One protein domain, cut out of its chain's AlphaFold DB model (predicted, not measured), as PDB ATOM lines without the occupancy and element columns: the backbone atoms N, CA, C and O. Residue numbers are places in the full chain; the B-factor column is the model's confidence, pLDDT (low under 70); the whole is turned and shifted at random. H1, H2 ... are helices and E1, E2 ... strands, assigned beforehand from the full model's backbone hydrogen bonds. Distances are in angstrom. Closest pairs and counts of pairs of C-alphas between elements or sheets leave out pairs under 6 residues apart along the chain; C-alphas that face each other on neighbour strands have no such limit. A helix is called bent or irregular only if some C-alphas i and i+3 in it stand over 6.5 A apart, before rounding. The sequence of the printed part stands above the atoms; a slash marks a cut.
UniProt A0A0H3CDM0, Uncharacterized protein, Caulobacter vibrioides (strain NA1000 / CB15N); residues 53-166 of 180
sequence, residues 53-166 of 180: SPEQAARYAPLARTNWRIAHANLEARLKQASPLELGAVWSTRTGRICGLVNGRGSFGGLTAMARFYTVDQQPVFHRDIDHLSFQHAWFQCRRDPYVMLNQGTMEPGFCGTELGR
ATOM      1  N   SER A  53     149.154 146.524 132.434       94.44
ATOM      2  CA  SER A  53     150.039 146.022 133.487       94.44
ATOM      3  C   SER A  53     149.297 145.982 134.838       94.44
ATOM      4  O   SER A  53     148.335 146.732 135.035       94.44
ATOM      5  N   PRO A  54     149.737 145.165 135.814       92.88
ATOM      6  CA  PRO A  54     149.118 145.134 137.143       92.88
ATOM      7  C   PRO A  54     149.047 146.514 137.815       92.88
ATOM      8  O   PRO A  54     148.035 146.865 138.420       92.88
ATOM      9  N   GLU A  55     150.086 147.334 137.649       94.25
ATOM     10  CA  GLU A  55     150.140 148.706 138.171       94.25
ATOM     11  C   GLU A  55     149.112 149.626 137.501       94.25
ATOM     12  O   GLU A  55     148.443 150.414 138.172       94.25
ATOM     13  N   GLN A  56     148.951 149.512 136.180       94.31
ATOM     14  CA  GLN A  56     147.928 150.248 135.439       94.31
ATOM     15  C   GLN A  56     146.527 149.815 135.877       94.31
ATOM     16  O   GLN A  56     145.689 150.665 136.180       94.31
ATOM     17  N   ALA A  57     146.281 148.509 135.975       90.81
ATOM     18  CA  ALA A  57     145.004 147.976 136.435       90.81
ATOM     19  C   ALA A  57     144.663 148.503 137.838       90.81
ATOM     20  O   ALA A  57     143.558 149.002 138.057       90.81
ATOM     21  N   ALA A  58     145.625 148.478 138.765       92.88
ATOM     22  CA  ALA A  58     145.459 149.010 140.115       92.88
ATOM     23  C   ALA A  58     145.172 150.521 140.120       92.88
ATOM     24  O   ALA A  58     144.292 150.974 140.853       92.88
ATOM     25  N   ARG A  59     145.860 151.294 139.268       95.06
ATOM     26  CA  ARG A  59     145.667 152.746 139.137       95.06
ATOM     27  C   ARG A  59     144.272 153.110 138.626       95.06
ATOM     28  O   ARG A  59     143.657 154.032 139.153       95.06
ATOM     29  N   TYR A  60     143.773 152.411 137.608       95.19
ATOM     30  CA  TYR A  60     142.506 152.761 136.953       95.19
ATOM     31  C   TYR A  60     141.275 152.089 137.577       95.19
ATOM     32  O   TYR A  60     140.153 152.557 137.368       95.19
ATOM     33  N   ALA A  61     141.450 151.039 138.385       96.19
ATOM     34  CA  ALA A  61     140.340 150.322 139.008       96.19
ATOM     35  C   ALA A  61     139.391 151.195 139.862       96.19
ATOM     36  O   ALA A  61     138.177 151.010 139.748       96.19
ATOM     37  N   PRO A  62     139.854 152.148 140.700       97.31
ATOM     38  CA  PRO A  62     138.953 153.000 141.485       97.31
ATOM     39  C   PRO A  62     138.043 153.883 140.619       97.31
ATOM     40  O   PRO A  62     136.843 153.994 140.891       97.31
ATOM     41  N   LEU A  63     138.597 154.472 139.553       96.62
ATOM     42  CA  LEU A  63     137.841 155.299 138.613       96.62
ATOM     43  C   LEU A  63     136.826 154.450 137.840       96.62
ATOM     44  O   LEU A  63     135.647 154.792 137.800       96.62
ATOM     45  N   ALA A  64     137.259 153.302 137.313       97.38
ATOM     46  CA  ALA A  64     136.387 152.366 136.608       97.38
ATOM     47  C   ALA A  64     135.214 151.903 137.489       97.38
ATOM     48  O   ALA A  64     134.071 151.899 137.039       97.38
ATOM     49  N   ARG A  65     135.465 151.587 138.769       97.94
ATOM     50  CA  ARG A  65     134.415 151.230 139.739       97.94
ATOM     51  C   ARG A  65     133.442 152.375 140.011       97.94
ATOM     52  O   ARG A  65     132.255 152.134 140.203       97.94
ATOM     53  N   THR A  66     133.915 153.618 140.031       97.56
ATOM     54  CA  THR A  66     133.037 154.783 140.214       97.56
ATOM     55  C   THR A  66     132.156 155.012 138.995       97.56
ATOM     56  O   THR A  66     130.939 155.094 139.149       97.56
ATOM     57  N   ASN A  67     132.736 155.000 137.793       97.31
ATOM     58  CA  ASN A  67     131.979 155.089 136.544       97.31
ATOM     59  C   ASN A  67     130.964 153.950 136.430       97.31
ATOM     60  O   ASN A  67     129.836 154.165 135.995       97.31
ATOM     61  N   TRP A  68     131.345 152.750 136.875       97.81
ATOM     62  CA  TRP A  68     130.452 151.605 136.897       97.81
ATOM     63  C   TRP A  68     129.251 151.805 137.808       97.81
ATOM     64  O   TRP A  68     128.136 151.563 137.370       97.81
ATOM     65  N   ARG A  69     129.442 152.285 139.043       97.81
ATOM     66  CA  ARG A  69     128.316 152.549 139.957       97.81
ATOM     67  C   ARG A  69     127.286 153.490 139.331       97.81
ATOM     68  O   ARG A  69     126.091 153.239 139.448       97.81
ATOM     69  N   ILE A  70     127.745 154.532 138.638       97.75
ATOM     70  CA  ILE A  70     126.854 155.484 137.966       97.75
ATOM     71  C   ILE A  70     126.160 154.825 136.767       97.75
ATOM     72  O   ILE A  70     124.940 154.892 136.642       97.75
ATOM     73  N   ALA A  71     126.920 154.132 135.915       97.56
ATOM     74  CA  ALA A  71     126.373 153.428 134.760       97.56
ATOM     75  C   ALA A  71     125.359 152.343 135.163       97.56
ATOM     76  O   ALA A  71     124.335 152.199 134.503       97.56
ATOM     77  N   HIS A  72     125.610 151.614 136.253       97.00
ATOM     78  CA  HIS A  72     124.705 150.608 136.803       97.00
ATOM     79  C   HIS A  72     123.387 151.232 137.263       97.00
ATOM     80  O   HIS A  72     122.326 150.768 136.860       97.00
ATOM     81  N   ALA A  73     123.439 152.334 138.017       96.81
ATOM     82  CA  ALA A  73     122.232 153.056 138.418       96.81
ATOM     83  C   ALA A  73     121.437 153.572 137.201       96.81
ATOM     84  O   ALA A  73     120.211 153.465 137.159       96.81
ATOM     85  N   ASN A  74     122.123 154.071 136.165       96.69
ATOM     86  CA  ASN A  74     121.475 154.501 134.921       96.69
ATOM     87  C   ASN A  74     120.861 153.325 134.143       96.69
ATOM     88  O   ASN A  74     119.795 153.473 133.544       96.69
ATOM     89  N   LEU A  75     121.498 152.149 134.158       95.44
ATOM     90  CA  LEU A  75     120.937 150.919 133.593       95.44
ATOM     91  C   LEU A  75     119.660 150.512 134.326       95.44
ATOM     92  O   LEU A  75     118.652 150.263 133.671       95.44
ATOM     93  N   GLU A  76     119.676 150.493 135.659       94.38
ATOM     94  CA  GLU A  76     118.502 150.172 136.478       94.38
ATOM     95  C   GLU A  76     117.350 151.141 136.183       94.38
ATOM     96  O   GLU A  76     116.227 150.718 135.892       94.38
ATOM     97  N   ALA A  77     117.649 152.442 136.158       93.50
ATOM     98  CA  ALA A  77     116.677 153.490 135.874       93.50
ATOM     99  C   ALA A  77     116.102 153.418 134.449       93.50
ATOM    100  O   ALA A  77     114.932 153.756 134.244       93.50
ATOM    101  N   ARG A  78     116.899 152.991 133.457       91.75
ATOM    102  CA  ARG A  78     116.458 152.856 132.060       91.75
ATOM    103  C   ARG A  78     115.678 151.569 131.818       91.75
ATOM    104  O   ARG A  78     114.664 151.609 131.124       91.75
ATOM    105  N   LEU A  79     116.134 150.444 132.365       90.50
ATOM    106  CA  LEU A  79     115.524 149.133 132.134       90.50
ATOM    107  C   LEU A  79     114.250 148.925 132.960       90.50
ATOM    108  O   LEU A  79     113.349 148.236 132.478       90.50
ATOM    109  N   LYS A  80     114.156 149.540 134.154       88.56
ATOM    110  CA  LYS A  80     112.979 149.533 135.050       88.56
ATOM    111  C   LYS A  80     112.392 148.139 135.286       88.56
ATOM    112  O   LYS A  80     111.180 147.934 135.235       88.56
ATOM    113  N   GLN A  81     113.261 147.161 135.504       86.44
ATOM    114  CA  GLN A  81     112.856 145.774 135.703       86.44
ATOM    115  C   GLN A  81     112.446 145.528 137.157       86.44
ATOM    116  O   GLN A  81     112.996 146.121 138.078       86.44
ATOM    117  N   ALA A  82     111.489 144.621 137.365       84.38
ATOM    118  CA  ALA A  82     111.037 144.237 138.705       84.38
ATOM    119  C   ALA A  82     112.050 143.356 139.463       84.38
ATOM    120  O   ALA A  82     111.973 143.227 140.681       84.38
ATOM    121  N   SER A  83     112.970 142.710 138.747       83.38
ATOM    122  CA  SER A  83     114.044 141.891 139.319       83.38
ATOM    123  C   SER A  83     115.389 142.603 139.156       83.38
ATOM    124  O   SER A  83     115.516 143.402 138.228       83.38
ATOM    125  N   PRO A  84     116.397 142.281 139.991       87.31
ATOM    126  CA  PRO A  84     117.749 142.805 139.821       87.31
ATOM    127  C   PRO A  84     118.303 142.546 138.419       87.31
ATOM    128  O   PRO A  84     117.992 141.519 137.802       87.31
ATOM    129  N   LEU A  85     119.150 143.465 137.949       90.81
ATOM    130  CA  LEU A  85     119.856 143.307 136.685       90.81
ATOM    131  C   LEU A  85     120.750 142.073 136.750       90.81
ATOM    132  O   LEU A  85     121.571 141.917 137.651       90.81
ATOM    133  N   GLU A  86     120.620 141.211 135.756       91.62
ATOM    134  CA  GLU A  86     121.574 140.140 135.548       91.62
ATOM    135  C   GLU A  86     122.657 140.635 134.597       91.62
ATOM    136  O   GLU A  86     122.364 141.168 133.523       91.62
ATOM    137  N   LEU A  87     123.912 140.444 134.981       94.88
ATOM    138  CA  LEU A  87     125.055 140.946 134.239       94.88
ATOM    139  C   LEU A  87     125.827 139.787 133.614       94.88
ATOM    140  O   LEU A  87     126.112 138.783 134.269       94.88
ATOM    141  N   GLY A  88     126.209 139.956 132.351       94.94
ATOM    142  CA  GLY A  88     127.312 139.202 131.768       94.94
ATOM    143  C   GLY A  88     128.642 139.847 132.157       94.94
ATOM    144  O   GLY A  88     128.768 140.478 133.205       94.94
ATOM    145  N   ALA A  89     129.652 139.729 131.309       96.94
ATOM    146  CA  ALA A  89     130.887 140.473 131.496       96.94
ATOM    147  C   ALA A  89     130.636 141.983 131.368       96.94
ATOM    148  O   ALA A  89     129.933 142.441 130.461       96.94
ATOM    149  N   VAL A  90     131.240 142.751 132.274       98.12
ATOM    150  CA  VAL A  90     131.230 144.218 132.259       98.12
ATOM    151  C   VAL A  90     132.646 144.704 132.507       98.12
ATOM    152  O   VAL A  90     133.304 144.251 133.443       98.12
ATOM    153  N   TRP A  91     133.117 145.643 131.697       97.88
ATOM    154  CA  TRP A  91     134.466 146.187 131.789       97.88
ATOM    155  C   TRP A  91     134.499 147.678 131.465       97.88
ATOM    156  O   TRP A  91     133.626 148.218 130.787       97.88
ATOM    157  N   SER A  92     135.537 148.345 131.952       97.94
ATOM    158  CA  SER A  92     135.940 149.663 131.487       97.94
ATOM    159  C   SER A  92     137.012 149.508 130.422       97.94
ATOM    160  O   SER A  92     137.949 148.728 130.578       97.94
ATOM    161  N   THR A  93     136.898 150.298 129.368       96.88
ATOM    162  CA  THR A  93     137.962 150.531 128.384       96.88
ATOM    163  C   THR A  93     139.029 151.468 128.953       96.88
ATOM    164  O   THR A  93     138.824 152.099 129.998       96.88
ATOM    165  N   ARG A  94     140.158 151.609 128.251       94.88
ATOM    166  CA  ARG A  94     141.241 152.542 128.605       94.88
ATOM    167  C   ARG A  94     140.805 154.003 128.593       94.88
ATOM    168  O   ARG A  94     141.405 154.824 129.273       94.88
ATOM    169  N   THR A  95     139.763 154.331 127.827       93.75
ATOM    170  CA  THR A  95     139.186 155.682 127.749       93.75
ATOM    171  C   THR A  95     138.132 155.932 128.830       93.75
ATOM    172  O   THR A  95     137.552 157.012 128.879       93.75
ATOM    173  N   GLY A  96     137.865 154.953 129.702       94.31
ATOM    174  CA  GLY A  96     136.902 155.077 130.799       94.31
ATOM    175  C   GLY A  96     135.449 154.793 130.409       94.31
ATOM    176  O   GLY A  96     134.571 154.869 131.271       94.31
ATOM    177  N   ARG A  97     135.178 154.438 129.144       96.81
ATOM    178  CA  ARG A  97     133.861 153.955 128.708       96.81
ATOM    179  C   ARG A  97     133.593 152.582 129.312       96.81
ATOM    180  O   ARG A  97     134.408 151.675 129.145       96.81
ATOM    181  N   ILE A  98     132.431 152.430 129.939       98.25
ATOM    182  CA  ILE A  98     131.909 151.144 130.402       98.25
ATOM    183  C   ILE A  98     131.206 150.432 129.253       98.25
ATOM    184  O   ILE A  98     130.386 151.046 128.566       98.25
ATOM    185  N   CYS A  99     131.507 149.153 129.079       98.12
ATOM    186  CA  CYS A  99     130.888 148.264 128.110       98.12
ATOM    187  C   CYS A  99     130.513 146.949 128.793       98.12
ATOM    188  O   CYS A  99     131.170 146.533 129.749       98.12
ATOM    189  N   GLY A 100     129.479 146.274 128.304       97.44
ATOM    190  CA  GLY A 100     129.135 144.975 128.851       97.44
ATOM    191  C   GLY A 100     127.859 144.367 128.312       97.44
ATOM    192  O   GLY A 100     127.281 144.816 127.315       97.44
ATOM    193  N   LEU A 101     127.442 143.316 129.005       96.25
ATOM    194  CA  LEU A 101     126.186 142.624 128.781       96.25
ATOM    195  C   LEU A 101     125.285 142.747 130.005       96.25
ATOM    196  O   LEU A 101     125.728 142.559 131.136       96.25
ATOM    197  N   VAL A 102     124.012 143.030 129.756       94.56
ATOM    198  CA  VAL A 102     122.962 143.104 130.774       94.56
ATOM    199  C   VAL A 102     121.718 142.400 130.265       94.56
ATOM    200  O   VAL A 102     121.403 142.480 129.074       94.56
ATOM    201  N   ASN A 103     120.982 141.715 131.132       90.25
ATOM    202  CA  ASN A 103     119.707 141.150 130.729       90.25
ATOM    203  C   ASN A 103     118.648 142.253 130.583       90.25
ATOM    204  O   ASN A 103     118.371 143.047 131.471       90.25
ATOM    205  N   GLY A 104     117.994 142.296 129.430       77.25
ATOM    206  CA  GLY A 104     116.902 143.239 129.187       77.25
ATOM    207  C   GLY A 104     115.536 142.589 129.226       77.25
ATOM    208  O   GLY A 104     114.709 142.879 128.363       77.25
ATOM    209  N   ARG A 105     115.319 141.657 130.167       79.69
ATOM    210  CA  ARG A 105     114.014 141.038 130.445       79.69
ATOM    211  C   ARG A 105     112.902 142.090 130.360       79.69
ATOM    212  O   ARG A 105     112.876 143.018 131.158       79.69
ATOM    213  N   GLY A 106     112.019 141.947 129.372       70.12
ATOM    214  CA  GLY A 106     110.905 142.868 129.113       70.12
ATOM    215  C   GLY A 106     111.295 144.188 128.432       70.12
ATOM    216  O   GLY A 106     110.588 144.626 127.531       70.12
ATOM    217  N   SER A 107     112.436 144.786 128.777       73.56
ATOM    218  CA  SER A 107     112.857 146.114 128.298       73.56
ATOM    219  C   SER A 107     113.171 146.178 126.796       73.56
ATOM    220  O   SER A 107     113.097 147.250 126.199       73.56
ATOM    221  N   PHE A 108     113.482 145.047 126.148       74.06
ATOM    222  CA  PHE A 108     113.749 144.996 124.700       74.06
ATOM    223  C   PHE A 108     112.651 144.326 123.863       74.06
ATOM    224  O   PHE A 108     112.874 144.074 122.683       74.06
ATOM    225  N   GLY A 109     111.455 144.095 124.415       58.34
ATOM    226  CA  GLY A 109     110.306 143.587 123.647       58.34
ATOM    227  C   GLY A 109     110.431 142.133 123.164       58.34
ATOM    228  O   GLY A 109     109.806 141.771 122.174       58.34
ATOM    229  N   GLY A 110     111.234 141.303 123.839       62.25
ATOM    230  CA  GLY A 110     111.452 139.891 123.505       62.25
ATOM    231  C   GLY A 110     111.935 139.060 124.702       62.25
ATOM    232  O   GLY A 110     111.950 139.546 125.836       62.25
ATOM    233  N   LEU A 111     112.321 137.799 124.451       59.22
ATOM    234  CA  LEU A 111     112.857 136.879 125.467       59.22
ATOM    235  C   LEU A 111     114.055 137.491 126.214       59.22
ATOM    236  O   LEU A 111     114.752 138.358 125.699       59.22
ATOM    237  N   THR A 112     114.276 137.012 127.440       69.06
ATOM    238  CA  THR A 112     115.130 137.566 128.507       69.06
ATOM    239  C   THR A 112     116.639 137.561 128.229       69.06
ATOM    240  O   THR A 112     117.406 137.182 129.100       69.06
ATOM    241  N   ALA A 113     117.071 137.916 127.024       85.06
ATOM    242  CA  ALA A 113     118.435 137.782 126.537       85.06
ATOM    243  C   ALA A 113     119.419 138.795 127.142       85.06
ATOM    244  O   ALA A 113     119.047 139.915 127.507       85.06
ATOM    245  N   MET A 114     120.697 138.404 127.152       91.56
ATOM    246  CA  MET A 114     121.828 139.301 127.365       91.56
ATOM    247  C   MET A 114     121.951 140.275 126.194       91.56
ATOM    248  O   MET A 114     122.192 139.880 125.050       91.56
ATOM    249  N   ALA A 115     121.782 141.558 126.489       92.88
ATOM    250  CA  ALA A 115     121.884 142.657 125.551       92.88
ATOM    251  C   ALA A 115     123.201 143.405 125.742       92.88
ATOM    252  O   ALA A 115     123.659 143.645 126.858       92.88
ATOM    253  N   ARG A 116     123.789 143.796 124.616       94.94
ATOM    254  CA  ARG A 116     125.014 144.589 124.555       94.94
ATOM    255  C   ARG A 116     124.706 146.033 124.896       94.94
ATOM    256  O   ARG A 116     123.747 146.587 124.358       94.94
ATOM    257  N   PHE A 117     125.556 146.637 125.712       96.44
ATOM    258  CA  PHE A 117     125.508 148.063 125.985       96.44
ATOM    259  C   PHE A 117     126.912 148.648 126.083       96.44
ATOM    260  O   PHE A 117     127.881 147.968 126.429       96.44
ATOM    261  N   TYR A 118     127.010 149.941 125.819       97.69
ATOM    262  CA  TYR A 118     128.167 150.740 126.190       97.69
ATOM    263  C   TYR A 118     127.711 152.102 126.688       97.69
ATOM    264  O   TYR A 118     126.547 152.456 126.542       97.69
ATOM    265  N   THR A 119     128.614 152.867 127.286       98.06
ATOM    266  CA  THR A 119     128.285 154.188 127.827       98.06
ATOM    267  C   THR A 119     128.770 155.331 126.942       98.06
ATOM    268  O   THR A 119     129.877 155.308 126.395       98.06
ATOM    269  N   VAL A 120     127.937 156.361 126.826       95.94
ATOM    270  CA  VAL A 120     128.296 157.692 126.323       95.94
ATOM    271  C   VAL A 120     127.871 158.667 127.403       95.94
ATOM    272  O   VAL A 120     126.727 158.610 127.837       95.94
ATOM    273  N   ASP A 121     128.805 159.467 127.916       93.06
ATOM    274  CA  ASP A 121     128.542 160.395 129.026       93.06
ATOM    275  C   ASP A 121     127.821 159.723 130.208       93.06
ATOM    276  O   ASP A 121     126.852 160.229 130.765       93.06
ATOM    277  N   GLN A 122     128.290 158.518 130.562       92.44
ATOM    278  CA  GLN A 122     127.750 157.656 131.628       92.44
ATOM    279  C   GLN A 122     126.326 157.113 131.383       92.44
ATOM    280  O   GLN A 122     125.822 156.345 132.205       92.44
ATOM    281  N   GLN A 123     125.695 157.432 130.252       96.69
ATOM    282  CA  GLN A 123     124.391 156.900 129.860       96.69
ATOM    283  C   GLN A 123     124.540 155.608 129.048       96.69
ATOM    284  O   GLN A 123     125.349 155.570 128.115       96.69
ATOM    285  N   PRO A 124     123.789 154.541 129.374       96.06
ATOM    286  CA  PRO A 124     123.830 153.300 128.616       96.06
ATOM    287  C   PRO A 124     123.144 153.466 127.257       96.06
ATOM    288  O   PRO A 124     121.981 153.857 127.172       96.06
ATOM    289  N   VAL A 125     123.875 153.114 126.205       96.00
ATOM    290  CA  VAL A 125     123.419 153.054 124.818       96.00
ATOM    291  C   VAL A 125     123.263 151.594 124.421       96.00
ATOM    292  O   VAL A 125     124.190 150.789 124.566       96.00
ATOM    293  N   PHE A 126     122.095 151.263 123.886       94.06
ATOM    294  CA  PHE A 126     121.764 149.951 123.351       94.06
ATOM    295  C   PHE A 126     121.663 149.984 121.832       94.06
ATOM    296  O   PHE A 126     121.521 151.030 121.205       94.06
ATOM    297  N   HIS A 127     121.657 148.796 121.230       91.25
ATOM    298  CA  HIS A 127     121.533 148.652 119.783       91.25
ATOM    299  C   HIS A 127     120.276 149.331 119.205       91.25
ATOM    300  O   HIS A 127     120.302 149.776 118.066       91.25
ATOM    301  N   ARG A 128     119.191 149.434 119.982       87.69
ATOM    302  CA  ARG A 128     117.938 150.072 119.542       87.69
ATOM    303  C   ARG A 128     117.974 151.602 119.582       87.69
ATOM    304  O   ARG A 128     117.072 152.219 119.030       87.69
ATOM    305  N   ASP A 129     118.965 152.193 120.247       91.00
ATOM    306  CA  ASP A 129     119.020 153.639 120.489       91.00
ATOM    307  C   ASP A 129     119.697 154.404 119.342       91.00
ATOM    308  O   ASP A 129     119.544 155.618 119.237       91.00
ATOM    309  N   ILE A 130     120.461 153.709 118.497       93.75
ATOM    310  CA  ILE A 130     121.267 154.299 117.425       93.75
ATOM    311  C   ILE A 130     121.290 153.392 116.188       93.75
ATOM    312  O   ILE A 130     120.859 152.240 116.235       93.75
ATOM    313  N   ASP A 131     121.843 153.900 115.085       95.31
ATOM    314  CA  ASP A 131     122.080 153.123 113.867       95.31
ATOM    315  C   ASP A 131     122.885 151.827 114.126       95.31
ATOM    316  O   ASP A 131     123.806 151.779 114.951       95.31
ATOM    317  N   HIS A 132     122.551 150.769 113.376       91.44
ATOM    318  CA  HIS A 132     123.142 149.443 113.528       91.44
ATOM    319  C   HIS A 132     124.651 149.446 113.307       91.44
ATOM    320  O   HIS A 132     125.380 148.882 114.123       91.44
ATOM    321  N   LEU A 133     125.132 150.069 112.230       94.31
ATOM    322  CA  LEU A 133     126.557 150.058 111.895       94.31
ATOM    323  C   LEU A 133     127.363 150.827 112.940       94.31
ATOM    324  O   LEU A 133     128.398 150.350 113.407       94.31
ATOM    325  N   SER A 134     126.830 151.963 113.378       94.50
ATOM    326  CA  SER A 134     127.412 152.789 114.435       94.50
ATOM    327  C   SER A 134     127.530 152.017 115.753       94.50
ATOM    328  O   SER A 134     128.594 152.007 116.379       94.50
ATOM    329  N   PHE A 135     126.472 151.295 116.143       95.38
ATOM    330  CA  PHE A 135     126.492 150.456 117.340       95.38
ATOM    331  C   PHE A 135     127.503 149.319 117.227       95.38
ATOM    332  O   PHE A 135     128.267 149.082 118.159       95.38
ATOM    333  N   GLN A 136     127.523 148.609 116.097       94.12
ATOM    334  CA  GLN A 136     128.434 147.484 115.894       94.12
ATOM    335  C   GLN A 136     129.891 147.934 115.921       94.12
ATOM    336  O   GLN A 136     130.712 147.275 116.557       94.12
ATOM    337  N   HIS A 137     130.205 149.074 115.302       94.25
ATOM    338  CA  HIS A 137     131.541 149.652 115.350       94.25
ATOM    339  C   HIS A 137     131.936 150.019 116.789       94.25
ATOM    340  O   HIS A 137     132.985 149.593 117.270       94.25
ATOM    341  N   ALA A 138     131.081 150.737 117.525       95.50
ATOM    342  CA  ALA A 138     131.356 151.098 118.917       95.50
ATOM    343  C   ALA A 138     131.491 149.866 119.831       95.50
ATOM    344  O   ALA A 138     132.393 149.800 120.668       95.50
ATOM    345  N   TRP A 139     130.635 148.861 119.641       95.44
ATOM    346  CA  TRP A 139     130.695 147.599 120.370       95.44
ATOM    347  C   TRP A 139     131.967 146.809 120.057       95.44
ATOM    348  O   TRP A 139     132.577 146.220 120.950       95.44
ATOM    349  N   PHE A 140     132.398 146.806 118.799       94.00
ATOM    350  CA  PHE A 140     133.649 146.184 118.397       94.00
ATOM    351  C   PHE A 140     134.848 146.830 119.102       94.00
ATOM    352  O   PHE A 140     135.680 146.112 119.657       94.00
ATOM    353  N   GLN A 141     134.884 148.166 119.174       94.19
ATOM    354  CA  GLN A 141     135.904 148.894 119.936       94.19
ATOM    355  C   GLN A 141     135.866 148.528 121.429       94.19
ATOM    356  O   GLN A 141     136.903 148.243 122.018       94.19
ATOM    357  N   CYS A 142     134.673 148.443 122.024       95.25
ATOM    358  CA  CYS A 142     134.500 147.973 123.399       95.25
ATOM    359  C   CYS A 142     135.103 146.578 123.619       95.25
ATOM    360  O   CYS A 142     135.883 146.383 124.548       95.25
ATOM    361  N   ARG A 143     134.748 145.600 122.775       94.19
ATOM    362  CA  ARG A 143     135.155 144.194 122.937       94.19
ATOM    363  C   ARG A 143     136.667 144.000 122.834       94.19
ATOM    364  O   ARG A 143     137.203 143.069 123.424       94.19
ATOM    365  N   ARG A 144     137.344 144.861 122.078       94.19
ATOM    366  CA  ARG A 144     138.796 144.811 121.891       94.19
ATOM    367  C   ARG A 144     139.591 145.419 123.035       94.19
ATOM    368  O   ARG A 144     140.796 145.201 123.080       94.19
ATOM    369  N   ASP A 145     138.952 146.164 123.929       95.38
ATOM    370  CA  ASP A 145     139.633 146.878 125.008       95.38
ATOM    371  C   ASP A 145     139.044 146.573 126.397       95.38
ATOM    372  O   ASP A 145     138.524 147.470 127.068       95.38
ATOM    373  N   PRO A 146     139.101 145.312 126.868       94.56
ATOM    374  CA  PRO A 146     138.747 144.954 128.237       94.56
ATOM    375  C   PRO A 146     139.841 145.394 129.218       94.56
ATOM    376  O   PRO A 146     140.596 144.577 129.736       94.56
ATOM    377  N   TYR A 147     139.944 146.702 129.457       95.56
ATOM    378  CA  TYR A 147     141.038 147.278 130.235       95.56
ATOM    379  C   TYR A 147     140.892 147.006 131.738       95.56
ATOM    380  O   TYR A 147     141.801 146.472 132.355       95.56
ATOM    381  N   VAL A 148     139.740 147.297 132.343       96.69
ATOM    382  CA  VAL A 148     139.457 146.939 133.746       96.69
ATOM    383  C   VAL A 148     138.179 146.125 133.809       96.69
ATOM    384  O   VAL A 148     137.105 146.643 133.516       96.69
ATOM    385  N   MET A 149     138.274 144.867 134.235       96.12
ATOM    386  CA  MET A 149     137.093 144.029 134.432       96.12
ATOM    387  C   MET A 149     136.343 144.443 135.706       96.12
ATOM    388  O   MET A 149     136.934 144.542 136.781       96.12
ATOM    389  N   LEU A 150     135.042 144.697 135.575       97.19
ATOM    390  CA  LEU A 150     134.154 145.186 136.636       97.19
ATOM    391  C   LEU A 150     133.164 144.119 137.099       97.19
ATOM    392  O   LEU A 150     132.848 144.059 138.283       97.19
ATOM    393  N   ASN A 151     132.708 143.273 136.176       97.19
ATOM    394  CA  ASN A 151     131.944 142.071 136.473       97.19
ATOM    395  C   ASN A 151     132.462 140.915 135.619       97.19
ATOM    396  O   ASN A 151     132.557 141.042 134.398       97.19
ATOM    397  N   GLN A 152     132.783 139.794 136.265       94.56
ATOM    398  CA  GLN A 152     133.135 138.561 135.565       94.56
ATOM    399  C   GLN A 152     131.854 137.885 135.076       94.56
ATOM    400  O   GLN A 152     130.895 137.735 135.831       94.56
ATOM    401  N   GLY A 153     131.831 137.460 133.818       91.56
ATOM    402  CA  GLY A 153     130.658 136.817 133.243       91.56
ATOM    403  C   GLY A 153     130.871 136.417 131.794       91.56
ATOM    404  O   GLY A 153     131.972 136.512 131.254       91.56
ATOM    405  N   THR A 154     129.802 135.961 131.152       90.06
ATOM    406  CA  THR A 154     129.849 135.636 129.728       90.06
ATOM    407  C   THR A 154     129.982 136.897 128.878       90.06
ATOM    408  O   THR A 154     129.395 137.929 129.193       90.06
ATOM    409  N   MET A 155     130.723 136.795 127.779       90.62
ATOM    410  CA  MET A 155     130.757 137.790 126.701       90.62
ATOM    411  C   MET A 155     129.753 137.457 125.585       90.62
ATOM    412  O   MET A 155     129.703 138.148 124.565       90.62
ATOM    413  N   GLU A 156     128.975 136.386 125.756       87.94
ATOM    414  CA  GLU A 156     127.994 135.904 124.792       87.94
ATOM    415  C   GLU A 156     126.654 136.640 124.966       87.94
ATOM    416  O   GLU A 156     126.001 136.504 126.008       87.94
ATOM    417  N   PRO A 157     126.218 137.438 123.974       89.94
ATOM    418  CA  PRO A 157     124.878 138.006 123.984       89.94
ATOM    419  C   PRO A 157     123.823 136.921 123.724       89.94
ATOM    420  O   PRO A 157     124.127 135.818 123.283       89.94
ATOM    421  N   GLY A 158     122.549 137.255 123.912       88.94
ATOM    422  CA  GLY A 158     121.449 136.330 123.639       88.94
ATOM    423  C   GLY A 158     120.981 135.561 124.873       88.94
ATOM    424  O   GLY A 158     121.356 135.857 126.007       88.94
ATOM    425  N   PHE A 159     120.085 134.595 124.662       87.81
ATOM    426  CA  PHE A 159     119.452 133.863 125.760       87.81
ATOM    427  C   PHE A 159     120.443 132.978 126.522       87.81
ATOM    428  O   PHE A 159     120.421 132.984 127.750       87.81
ATOM    429  N   CYS A 160     121.332 132.266 125.826       87.06
ATOM    430  CA  CYS A 160     122.255 131.312 126.449       87.06
ATOM    431  C   CYS A 160     123.276 131.960 127.387       87.06
ATOM    432  O   CYS A 160     123.702 131.323 128.347       87.06
ATOM    433  N   GLY A 161     123.581 133.245 127.186       86.31
ATOM    434  CA  GLY A 161     124.421 134.004 128.104       86.31
ATOM    435  C   GLY A 161     123.769 134.321 129.458       86.31
ATOM    436  O   GLY A 161     124.448 134.711 130.405       86.31
ATOM    437  N   THR A 162     122.457 134.143 129.579       88.00
ATOM    438  CA  THR A 162     121.733 134.389 130.833       88.00
ATOM    439  C   THR A 162     121.908 133.222 131.805       88.00
ATOM    440  O   THR A 162     122.290 132.120 131.424       88.00
ATOM    441  N   GLU A 163     121.594 133.406 133.077       85.88
ATOM    442  CA  GLU A 163     121.647 132.387 134.116       85.88
ATOM    443  C   GLU A 163     120.659 131.263 133.813       85.88
ATOM    444  O   GLU A 163     121.000 130.086 133.921       85.88
ATOM    445  N   LEU A 164     119.455 131.617 133.355       83.94
ATOM    446  CA  LEU A 164     118.477 130.634 132.902       83.94
ATOM    447  C   LEU A 164     118.959 129.912 131.638       83.94
ATOM    448  O   LEU A 164     118.816 128.695 131.529       83.94
ATOM    449  N   GLY A 165     119.543 130.656 130.700       86.19
ATOM    450  CA  GLY A 165     120.119 130.132 129.469       86.19
ATOM    451  C   GLY A 165     121.234 129.131 129.730       86.19
ATOM    452  O   GLY A 165     121.186 128.040 129.182       86.19
ATOM    453  N   ARG A 166     122.158 129.421 130.648       85.06
ATOM    454  CA  ARG A 166     123.236 128.505 131.056       85.06
ATOM    455  C   ARG A 166     122.731 127.151 131.558       85.06
ATOM    456  O   ARG A 166     123.431 126.157 131.428       85.06
TER     457      ARG A 166
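This is residues 53 to 166 of the 180 residues of an uncharacterized protein of Caulobacter vibrioides (strain NA1000 / CB15N) (UniProt A0A0H3CDM0). A strongly twisted sheet of five strands is the middle layer of this domain, with the long helix H1 crossing one of its faces and the shorter helix H2 crossing the other. Past the strand E5, residues 152 to 162 lead on to the short last helix H3, which only grazes the sheet. The printed part has 114 residues, with three named helices and five named strands in the order H1 E1 E2 E3 E4 H2 E5 H3; the class is mixed, helices and strands. The sheet's order is E4, E3, E2, E1, E5, and its neighbours are antiparallel throughout. The whole is compact, with a radius of gyration of the C-alphas of 13.5 A, and it spans 42 by 28 by 25 A.

H1, residues 54 to 79, has a kink of 44 degrees near residue 62 and is irregular: C-alphas 59 and 62 are 7.1 A apart. It is on the sheet of E1, residues 87 to 92, E2, residues 98 to 103, E3, residues 114 to 120, E4, residues 123 to 126, and E5, residues 148 to 151. Its height over the sheet is 6.3 A, and it runs across the strands, at 67 degrees to E3 on the local plane. It lies over E3 with 5 of its C-alphas, and only just over E2 and E1 with 3 each. The closest C-alphas of H1 and E5 are those of Ala 57 and Val 148, 6.3 A apart; those of H1 and E4 are of Leu 75 and Pro 124, 6.2 A apart. E1, E2, E3 and E4 form a meander, each strand the antiparallel neighbour of the one before, and each two in turn are a hairpin. Between E1 and E2, at 174 degrees, N 91 and O 99 are within hydrogen-bond range at 2.9 A. Between E2 and E3, at 149 degrees, N 119 and O 98 are 2.8 A apart. Between E3 and E4, at 137 degrees, N 125 and O 118 are 2.8 A apart. H2, residues 132 to 144, is on the opposite face from H1, at a height over the sheet of 9.4 A. It runs only just across the strands, at 62 degrees to E2 on the local plane; its closest C-alpha to E2 is that of Cys 142, 5.9 A from that of Cys 99. The edge strand E5 is the antiparallel neighbour of E1, at 160 degrees, with N 92 and O 148 at 2.8 A. H3, residues 163 to 166, only grazes the sheet, with residues 163 to 165. The three helices are apart from each other. Each O i to N i+4 pair is within hydrogen-bond range in H2 and 20 of 22 are in H1, while H3 is too short for such a pair.

H1 begins at C-alpha 54, (149.118, 145.134, 137.143), and measures 34.2 A from first to last C-alpha. E1 measures 14.2 A, E2 15.8 A and E3, the longest strand, 19.5 A; E4 and E5 have four residues each. H2 measures 18.3 A and begins at C-alpha 132, (123.142, 149.443, 113.528). H3 ends at C-alpha 166, (123.236, 128.505, 131.056).

The two C-alphas farthest apart are those of Glu 55 and Gly 109, at 42.7 A. The printed part has no cut. The link from E5 to H3 is long, with 11 residues. Residues 129 to 134, of which 132 to 134 belong to H2, stand free. The mean pLDDT of the printed part is 91.7, and residues 109 to 112, between E2 and E3, are under 70.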